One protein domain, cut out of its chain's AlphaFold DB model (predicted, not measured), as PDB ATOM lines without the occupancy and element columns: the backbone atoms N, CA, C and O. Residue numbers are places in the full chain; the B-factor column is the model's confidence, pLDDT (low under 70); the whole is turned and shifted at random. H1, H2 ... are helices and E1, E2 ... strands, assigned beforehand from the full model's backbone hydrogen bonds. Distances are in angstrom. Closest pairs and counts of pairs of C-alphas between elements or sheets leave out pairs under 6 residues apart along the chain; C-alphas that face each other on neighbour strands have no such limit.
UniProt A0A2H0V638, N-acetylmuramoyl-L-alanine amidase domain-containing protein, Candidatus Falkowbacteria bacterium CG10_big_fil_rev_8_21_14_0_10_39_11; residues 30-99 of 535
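This is residues 30 to 99 of the 535 residues of the protein "N-acetylmuramoyl-L-alanine amidase domain-containing protein" of Candidatus Falkowbacteria bacterium CG10_big_fil_rev_8_21_14_0_10_39_11 (UniProt A0A2H0V638). Mostly loops, this flat domain has a small three-stranded sheet, E3 E4 E5, with helix H1 crossing over one face, and a separate hairpin, E1 and E2, toward the other end. The 70 printed residues run E1, E2, H1, E3, E4, E5, mixed helices and strands, with only 27 residues in named elements. It is compact, with radius of gyration of the C-alphas 11.8 A and spans 36 by 25 by 13 A.

E3, residues 74 to 77, E4, residues 88 to 91, and E5, residues 96 to 98, form a meander, each strand the antiparallel neighbour of the one before. N 75 and O 90, and N 91 and O 96, are within hydrogen-bond range at 2.8 A. H1, residues 60 to 67, is on this sheet, across the strands, at 75 degrees to E3 on the local plane; every O i to N i+4 pair is within range. The closest C-alphas of H1 and E3, Ala 60 and Gln 75, are 4.7 A apart. E1, residues 41 to 44, and E2, residues 53 to 56, form an antiparallel hairpin, with N 41 and O 56 at 2.8 A.

E1, 10.0 A long, begins at C-alpha 41 (-39.747, 27.670, -51.233); E5 ends at C-alpha 98 (-39.345, 27.072, -35.641). H1 is 10.8 A long.

The printed part has no cut and no long link. Residues 48 to 51, 79 to 83 and 93 to 95 have pLDDT under 70.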
ATOM      1  N   VAL A  30     -49.907  25.811 -46.896       83.69
ATOM      2  CA  VAL A  30     -49.960  24.920 -48.067       83.69
ATOM      3  C   VAL A  30     -49.657  25.699 -49.354       83.69
ATOM      4  O   VAL A  30     -50.160  26.807 -49.547       83.69
ATOM      5  N   CYS A  31     -48.865  25.122 -50.256       80.94
ATOM      6  CA  CYS A  31     -48.470  25.730 -51.528       80.94
ATOM      7  C   CYS A  31     -48.552  24.736 -52.689       80.94
ATOM      8  O   CYS A  31     -48.367  23.532 -52.526       80.94
ATOM      9  N   LYS A  32     -48.810  25.242 -53.900       79.38
ATOM     10  CA  LYS A  32     -48.809  24.417 -55.123       79.38
ATOM     11  C   LYS A  32     -47.411  24.313 -55.736       79.38
ATOM     12  O   LYS A  32     -46.985  23.227 -56.135       79.38
ATOM     13  N   ASP A  33     -46.701  25.435 -55.762       80.38
ATOM     14  CA  ASP A  33     -45.321  25.587 -56.215       80.38
ATOM     15  C   ASP A  33     -44.652  26.768 -55.483       80.38
ATOM     16  O   ASP A  33     -45.304  27.489 -54.724       80.38
ATOM     17  N   SER A  34     -43.343  26.955 -55.682       77.81
ATOM     18  CA  SER A  34     -42.563  27.968 -54.955       77.81
ATOM     19  C   SER A  34     -42.944  29.414 -55.278       77.81
ATOM     20  O   SER A  34     -42.587  30.291 -54.505       77.81
ATOM     21  N   SER A  35     -43.679  29.686 -56.363       75.75
ATOM     22  CA  SER A  35     -44.161  31.044 -56.670       75.75
ATOM     23  C   SER A  35     -45.357  31.465 -55.808       75.75
ATOM     24  O   SER A  35     -45.683  32.647 -55.746       75.75
ATOM     25  N   ALA A  36     -45.985  30.510 -55.112       74.50
ATOM     26  CA  ALA A  36     -47.080  30.752 -54.176       74.50
ATOM     27  C   ALA A  36     -46.614  31.102 -52.746       74.50
ATOM     28  O   ALA A  36     -47.452  31.353 -51.876       74.50
ATOM     29  N   CYS A  37     -45.303  31.092 -52.485       80.44
ATOM     30  CA  CYS A  37     -44.725  31.423 -51.184       80.44
ATOM     31  C   CYS A  37     -44.202  32.860 -51.188       80.44
ATOM     32  O   CYS A  37     -43.408  33.220 -52.051       80.44
ATOM     33  N   GLU A  38     -44.630  33.672 -50.216       73.25
ATOM     34  CA  GLU A  38     -44.183  35.070 -50.091       73.25
ATOM     35  C   GLU A  38     -42.682  35.170 -49.800       73.25
ATOM     36  O   GLU A  38     -41.993  36.053 -50.305       73.25
ATOM     37  N   VAL A  39     -42.187  34.228 -48.998       71.62
ATOM     38  CA  VAL A  39     -40.772  34.029 -48.683       71.62
ATOM     39  C   VAL A  39     -40.465  32.531 -48.686       71.62
ATOM     40  O   VAL A  39     -41.327  31.716 -48.337       71.62
ATOM     41  N   GLY A  40     -39.243  32.157 -49.071       77.25
ATOM     42  CA  GLY A  40     -38.805  30.763 -49.115       77.25
ATOM     43  C   GLY A  40     -39.262  29.955 -50.340       77.25
ATOM     44  O   GLY A  40     -39.369  30.470 -51.451       77.25
ATOM     45  N   ARG A  41     -39.457  28.642 -50.162       87.50
ATOM     46  CA  ARG A  41     -39.747  27.670 -51.233       87.50
ATOM     47  C   ARG A  41     -40.892  26.732 -50.867       87.50
ATOM     48  O   ARG A  41     -41.131  26.466 -49.696       87.50
ATOM     49  N   CYS A  42     -41.552  26.165 -51.872       87.44
ATOM     50  CA  CYS A  42     -42.584  25.156 -51.664       87.44
ATOM     51  C   CYS A  42     -41.963  23.756 -51.598       87.44
ATOM     52  O   CYS A  42     -41.377  23.287 -52.577       87.44
ATOM     53  N   GLN A  43     -42.085  23.081 -50.455       87.12
ATOM     54  CA  GLN A  43     -41.479  21.772 -50.206       87.12
ATOM     55  C   GLN A  43     -42.531  20.721 -49.887       87.12
ATOM     56  O   GLN A  43     -43.508  20.994 -49.200       87.12
ATOM     57  N   THR A  44     -42.322  19.511 -50.406       85.88
ATOM     58  CA  THR A  44     -43.190  18.360 -50.130       85.88
ATOM     59  C   THR A  44     -42.797  17.759 -48.789       85.88
ATOM     60  O   THR A  44     -41.617  17.510 -48.566       85.88
ATOM     61  N   SER A  45     -43.780  17.556 -47.922       82.12
ATOM     62  CA  SER A  45     -43.637  16.894 -46.630       82.12
ATOM     63  C   SER A  45     -43.848  15.386 -46.740       82.12
ATOM     64  O   SER A  45     -44.426  14.891 -47.713       82.12
ATOM     65  N   ASP A  46     -43.433  14.666 -45.704       73.06
ATOM     66  CA  ASP A  46     -43.697  13.233 -45.529       73.06
ATOM     67  C   ASP A  46     -45.153  12.912 -45.111       73.06
ATOM     68  O   ASP A  46     -45.520  11.741 -44.950       73.06
ATOM     69  N   LEU A  47     -46.008  13.935 -44.975       70.50
ATOM     70  CA  LEU A  47     -47.431  13.771 -44.694       70.50
ATOM     71  C   LEU A  47     -48.125  13.051 -45.856       70.50
ATOM     72  O   LEU A  47     -47.949  13.371 -47.032       70.50
ATOM     73  N   LYS A  48     -48.964  12.066 -45.517       61.16
ATOM     74  CA  LYS A  48     -49.628  11.170 -46.481       61.16
ATOM     75  C   LYS A  48     -50.896  11.762 -47.122       61.16
ATOM     76  O   LYS A  48     -51.694  11.011 -47.680       61.16
ATOM     77  N   ASN A  49     -51.119  13.073 -47.019       58.25
ATOM     78  CA  ASN A  49     -52.297  13.749 -47.569       58.25
ATOM     79  C   ASN A  49     -52.071  14.219 -49.023       58.25
ATOM     80  O   ASN A  49     -50.949  14.288 -49.516       58.25
ATOM     81  N   THR A  50     -53.157  14.543 -49.732       55.81
ATOM     82  CA  THR A  50     -53.107  15.040 -51.124       55.81
ATOM     83  C   THR A  50     -52.597  16.481 -51.238       55.81
ATOM     84  O   THR A  50     -52.203  16.902 -52.322       55.81
ATOM     85  N   GLU A  51     -52.583  17.227 -50.129       65.12
ATOM     86  CA  GLU A  51     -52.044  18.587 -50.011       65.12
ATOM     87  C   GLU A  51     -50.875  18.602 -49.014       65.12
ATOM     88  O   GLU A  51     -50.964  19.139 -47.913       65.12
ATOM     89  N   ASN A  52     -49.777  17.948 -49.396       77.56
ATOM     90  CA  ASN A  52     -48.607  17.738 -48.541       77.56
ATOM     91  C   ASN A  52     -47.455  18.712 -48.820       77.56
ATOM     92  O   ASN A  52     -46.332  18.461 -48.388       77.56
ATOM     93  N   LYS A  53     -47.689  19.799 -49.557       83.81
ATOM     94  CA  LYS A  53     -46.654  20.779 -49.899       83.81
ATOM     95  C   LYS A  53     -46.847  22.070 -49.125       83.81
ATOM     96  O   LYS A  53     -47.938  22.630 -49.159       83.81
ATOM     97  N   PHE A  54     -45.789  22.564 -48.490       88.19
ATOM     98  CA  PHE A  54     -45.832  23.742 -47.623       88.19
ATOM     99  C   PHE A  54     -44.713  24.730 -47.940       88.19
ATOM    100  O   PHE A  54     -43.630  24.341 -48.385       88.19
ATOM    101  N   CYS A  55     -44.976  26.014 -47.707       87.75
ATOM    102  CA  CYS A  55     -43.962  27.055 -47.784       87.75
ATOM    103  C   CYS A  55     -42.982  26.903 -46.621       87.75
ATOM    104  O   CYS A  55     -43.378  26.932 -45.457       87.75
ATOM    105  N   VAL A  56     -41.703  26.748 -46.942       90.44
ATOM    106  CA  VAL A  56     -40.593  26.569 -45.999       90.44
ATOM    107  C   VAL A  56     -39.476  27.551 -46.316       90.44
ATOM    108  O   VAL A  56     -39.449  28.119 -47.404       90.44
ATOM    109  N   CYS A  57     -38.516  27.732 -45.413       89.69
ATOM    110  CA  CYS A  57     -37.341  28.543 -45.726       89.69
ATOM    111  C   CYS A  57     -36.463  27.885 -46.808       89.69
ATOM    112  O   CYS A  57     -36.381  26.655 -46.917       89.69
ATOM    113  N   ASN A  58     -35.784  28.710 -47.598       89.44
ATOM    114  CA  ASN A  58     -34.721  28.284 -48.504       89.44
ATOM    115  C   ASN A  58     -33.353  28.794 -48.023       89.44
ATOM    116  O   ASN A  58     -32.360  28.079 -48.116       89.44
ATOM    117  N   GLU A  59     -33.309  29.997 -47.457       88.06
ATOM    118  CA  GLU A  59     -32.112  30.608 -46.887       88.06
ATOM    119  C   GLU A  59     -32.413  31.369 -45.587       88.06
ATOM    120  O   GLU A  59     -33.562  31.594 -45.207       88.06
ATOM    121  N   ALA A  60     -31.365  31.772 -44.866       85.12
ATOM    122  CA  ALA A  60     -31.500  32.459 -43.580       85.12
ATOM    123  C   ALA A  60     -32.270  33.793 -43.669       85.12
ATOM    124  O   ALA A  60     -32.951  34.185 -42.718       85.12
ATOM    125  N   ALA A  61     -32.198  34.477 -44.816       84.56
ATOM    126  CA  ALA A  61     -32.926  35.721 -45.054       84.56
ATOM    127  C   ALA A  61     -34.454  35.519 -45.062       84.56
ATOM    128  O   ALA A  61     -35.182  36.390 -44.579       84.56
ATOM    129  N   ASP A  62     -34.940  34.353 -45.508       86.94
ATOM    130  CA  ASP A  62     -36.369  34.017 -45.483       86.94
ATOM    131  C   ASP A  62     -36.894  33.957 -44.044       86.94
ATOM    132  O   ASP A  62     -37.965  34.475 -43.736       86.94
ATOM    133  N   CYS A  63     -36.106  33.377 -43.134       84.44
ATOM    134  CA  CYS A  63     -36.445  33.264 -41.716       84.44
ATOM    135  C   CYS A  63     -36.465  34.625 -41.014       84.44
ATOM    136  O   CYS A  63     -37.377  34.905 -40.236       84.44
ATOM    137  N   ALA A  64     -35.490  35.487 -41.318       81.75
ATOM    138  CA  ALA A  64     -35.454  36.853 -40.800       81.75
ATOM    139  C   ALA A  64     -36.660  37.673 -41.280       81.75
ATOM    140  O   ALA A  64     -37.235  38.439 -40.512       81.75
ATOM    141  N   THR A  65     -37.077  37.471 -42.530       81.00
ATOM    142  CA  THR A  65     -38.249  38.146 -43.100       81.00
ATOM    143  C   THR A  65     -39.553  37.606 -42.501       81.00
ATOM    144  O   THR A  65     -40.440  38.387 -42.163       81.00
ATOM    145  N   ALA A  66     -39.659  36.288 -42.294       80.00
ATOM    146  CA  ALA A  66     -40.856  35.647 -41.746       80.00
ATOM    147  C   ALA A  66     -41.068  35.902 -40.241       80.00
ATOM    148  O   ALA A  66     -42.208  36.058 -39.799       80.00
ATOM    149  N   TYR A  67     -39.989  35.928 -39.452       81.19
ATOM    150  CA  TYR A  67     -40.048  35.935 -37.983       81.19
ATOM    151  C   TYR A  67     -39.355  37.142 -37.326       81.19
ATOM    152  O   TYR A  67     -39.369  37.265 -36.100       81.19
ATOM    153  N   GLY A  68     -38.784  38.054 -38.120       78.94
ATOM    154  CA  GLY A  68     -38.089  39.259 -37.663       78.94
ATOM    155  C   GLY A  68     -36.609  39.040 -37.306       78.94
ATOM    156  O   GLY A  68     -36.153  37.925 -37.054       78.94
ATOM    157  N   GLY A  69     -35.840  40.133 -37.251       80.94
ATOM    158  CA  GLY A  69     -34.393  40.125 -36.973       80.94
ATOM    159  C   GLY A  69     -33.534  40.316 -38.228       80.94
ATOM    160  O   GLY A  69     -34.025  40.793 -39.249       80.94
ATOM    161  N   THR A  70     -32.244  39.981 -38.151       82.62
ATOM    162  CA  THR A  70     -31.303  40.063 -39.286       82.62
ATOM    163  C   THR A  70     -30.954  38.672 -39.809       82.62
ATOM    164  O   THR A  70     -30.989  37.706 -39.057       82.62
ATOM    165  N   ALA A  71     -30.582  38.535 -41.087       83.25
ATOM    166  CA  ALA A  71     -30.264  37.226 -41.678       83.25
ATOM    167  C   ALA A  71     -29.130  36.476 -40.946       83.25
ATOM    168  O   ALA A  71     -29.119  35.251 -40.942       83.25
ATOM    169  N   SER A  72     -28.209  37.184 -40.280       83.75
ATOM    170  CA  SER A  72     -27.153  36.575 -39.457       83.75
ATOM    171  C   SER A  72     -27.657  35.900 -38.179       83.75
ATOM    172  O   SER A  72     -26.939  35.085 -37.606       83.75
ATOM    173  N   ASP A  73     -28.875  36.216 -37.732       81.81
ATOM    174  CA  ASP A  73     -29.477  35.631 -36.527       81.81
ATOM    175  C   ASP A  73     -30.107  34.254 -36.797       81.81
ATOM    176  O   ASP A  73     -30.514  33.554 -35.861       81.81
ATOM    177  N   TRP A  74     -30.191  33.865 -38.072       87.19
ATOM    178  CA  TRP A  74     -30.966  32.726 -38.533       87.19
ATOM    179  C   TRP A  74     -30.142  31.754 -39.374       87.19
ATOM    180  O   TRP A  74     -29.176  32.111 -40.043       87.19
ATOM    181  N   GLN A  75     -30.572  30.498 -39.358       86.56
ATOM    182  CA  GLN A  75     -30.149  29.448 -40.276       86.56
ATOM    183  C   GLN A  75     -31.400  28.760 -40.818       86.56
ATOM    184  O   GLN A  75     -32.346  28.527 -40.069       86.56
ATOM    185  N   CYS A  76     -31.417  28.443 -42.110       88.06
ATOM    186  CA  CYS A  76     -32.427  27.555 -42.670       88.06
ATOM    187  C   CYS A  76     -31.829  26.152 -42.747       88.06
ATOM    188  O   CYS A  76     -30.892  25.923 -43.510       88.06
ATOM    189  N   ASN A  77     -32.342  25.243 -41.925       86.62
ATOM    190  CA  ASN A  77     -31.848  23.875 -41.846       86.62
ATOM    191  C   ASN A  77     -32.746  22.947 -42.660       86.62
ATOM    192  O   ASN A  77     -33.967  23.131 -42.705       86.62
ATOM    193  N   GLU A  78     -32.138  21.935 -43.277       82.81
ATOM    194  CA  GLU A  78     -32.882  20.909 -44.002       82.81
ATOM    195  C   GLU A  78     -33.822  20.137 -43.074       82.81
ATOM    196  O   GLU A  78     -33.561  19.964 -41.877       82.81
ATOM    197  N   GLY A  79     -34.947  19.710 -43.643       69.81
ATOM    198  CA  GLY A  79     -35.986  19.012 -42.906       69.81
ATOM    199  C   GLY A  79     -35.522  17.680 -42.335       69.81
ATOM    200  O   GLY A  79     -34.803  16.917 -42.975       69.81
ATOM    201  N   SER A  80     -35.963  17.409 -41.111       65.00
ATOM    202  CA  SER A  80     -35.866  16.098 -40.474       65.00
ATOM    203  C   SER A  80     -37.254  15.474 -40.373       65.00
ATOM    204  O   SER A  80     -38.261  16.169 -40.507       65.00
ATOM    205  N   THR A  81     -37.328  14.198 -40.006       58.66
ATOM    206  CA  THR A  81     -38.603  13.505 -39.753       58.66
ATOM    207  C   THR A  81     -39.472  14.205 -38.700       58.66
ATOM    208  O   THR A  81     -40.692  14.113 -38.734       58.66
ATOM    209  N   SER A  82     -38.866  14.956 -37.773       55.53
ATOM    210  CA  SER A  82     -39.591  15.751 -36.764       55.53
ATOM    211  C   SER A  82     -40.174  17.055 -37.322       55.53
ATOM    212  O   SER A  82     -41.027  17.669 -36.693       55.53
ATOM    213  N   ALA A  83     -39.713  17.475 -38.499       64.56
ATOM    214  CA  ALA A  83     -40.243  18.589 -39.273       64.56
ATOM    215  C   ALA A  83     -41.089  18.117 -40.465       64.56
ATOM    216  O   ALA A  83     -41.362  18.920 -41.351       64.56
ATOM    217  N   HIS A  84     -41.462  16.835 -40.528       75.31
ATOM    218  CA  HIS A  84     -42.108  16.240 -41.700       75.31
ATOM    219  C   HIS A  84     -41.281  16.356 -42.991       75.31
ATOM    220  O   HIS A  84     -41.824  16.598 -44.068       75.31
ATOM    221  N   ASP A  85     -39.952  16.265 -42.875       80.19
ATOM    222  CA  ASP A  85     -38.978  16.503 -43.946       80.19
ATOM    223  C   ASP A  85     -39.082  17.905 -44.589       80.19
ATOM    224  O   ASP A  85     -38.566  18.146 -45.682       80.19
ATOM    225  N   LEU A  86     -39.705  18.870 -43.899       83.44
ATOM    226  CA  LEU A  86     -39.775  20.278 -44.296       83.44
ATOM    227  C   LEU A  86     -38.621  21.086 -43.693       83.44
ATOM    228  O   LEU A  86     -38.281  20.912 -42.526       83.44
ATOM    229  N   ASN A  87     -38.051  22.016 -44.463       88.12
ATOM    230  CA  ASN A  87     -36.989  22.890 -43.961       88.12
ATOM    231  C   ASN A  87     -37.480  23.778 -42.806       88.12
ATOM    232  O   ASN A  87     -38.601  24.295 -42.829       88.12
ATOM    233  N   VAL A  88     -36.611  23.982 -41.817       86.88
ATOM    234  CA  VAL A  88     -36.933  24.674 -40.562       86.88
ATOM    235  C   VAL A  88     -36.042  25.886 -40.339       86.88
ATOM    236  O   VAL A  88     -34.836  25.854 -40.586       86.88
ATOM    237  N   CYS A  89     -36.629  26.954 -39.806       85.38
ATOM    238  CA  CYS A  89     -35.880  28.134 -39.395       85.38
ATOM    239  C   CYS A  89     -35.284  27.919 -38.004       85.38
ATOM    240  O   CYS A  89     -36.014  27.699 -37.041       85.38
ATOM    241  N   PHE A  90     -33.967  28.021 -37.877       84.69
ATOM    242  CA  PHE A  90     -33.238  27.907 -36.620       84.69
ATOM    243  C   PHE A  90     -32.673  29.263 -36.200       84.69
ATOM    244  O   PHE A  90     -31.915  29.888 -36.942       84.69
ATOM    245  N   LYS A  91     -33.029  29.719 -35.001       81.81
ATOM    246  CA  LYS A  91     -32.535  30.968 -34.425       81.81
ATOM    247  C   LYS A  91     -31.264  30.699 -33.630       81.81
ATOM    248  O   LYS A  91     -31.317  30.073 -32.571       81.81
ATOM    249  N   VAL A  92     -30.131  31.193 -34.128       74.19
ATOM    250  CA  VAL A  92     -28.793  30.833 -33.628       74.19
ATOM    251  C   VAL A  92     -28.583  31.299 -32.190       74.19
ATOM    252  O   VAL A  92     -28.109  30.533 -31.356       74.19
ATOM    253  N   ALA A  93     -28.987  32.530 -31.874       69.06
ATOM    254  CA  ALA A  93     -28.801  33.110 -30.543       69.06
ATOM    255  C   ALA A  93     -29.595  32.385 -29.437       69.06
ATOM    256  O   ALA A  93     -29.216  32.439 -28.270       69.06
ATOM    257  N   GLU A  94     -30.689  31.711 -29.798       67.62
ATOM    258  CA  GLU A  94     -31.597  31.039 -28.859       67.62
ATOM    259  C   GLU A  94     -31.512  29.510 -28.942       67.62
ATOM    260  O   GLU A  94     -32.192  28.816 -28.189       67.62
ATOM    261  N   SER A  95     -30.705  28.977 -29.863       65.56
ATOM    262  CA  SER A  95     -30.659  27.552 -30.193       65.56
ATOM    263  C   SER A  95     -32.050  26.935 -30.415       65.56
ATOM    264  O   SER A  95     -32.332  25.830 -29.948       65.56
ATOM    265  N   LYS A  96     -32.946  27.661 -31.099       76.94
ATOM    266  CA  LYS A  96     -34.374  27.323 -31.212       76.94
ATOM    267  C   LYS A  96     -34.797  27.090 -32.661       76.94
ATOM    268  O   LYS A  96     -34.638  27.980 -33.490       76.94
ATOM    269  N   SER A  97     -35.414  25.942 -32.940       77.19
ATOM    270  CA  SER A  97     -36.062  25.655 -34.229       77.19
ATOM    271  C   SER A  97     -37.524  26.112 -34.238       77.19
ATOM    272  O   SER A  97     -38.250  25.902 -33.266       77.19
ATOM    273  N   ILE A  98     -37.958  26.709 -35.345       78.88
ATOM    274  CA  ILE A  98     -39.345  27.072 -35.641       78.88
ATOM    275  C   ILE A  98     -39.818  26.189 -36.791       78.88
ATOM    276  O   ILE A  98     -39.267  26.237 -37.895       78.88
ATOM    277  N   TYR A  99     -40.826  25.371 -36.505       76.75
ATOM    278  CA  TYR A  99     -41.388  24.432 -37.465       76.75
ATOM    279  C   TYR A  99     -42.487  25.106 -38.299       76.75
ATOM    280  O   TYR A  99     -43.267  25.882 -37.744       76.75
TER     281      TYR A  99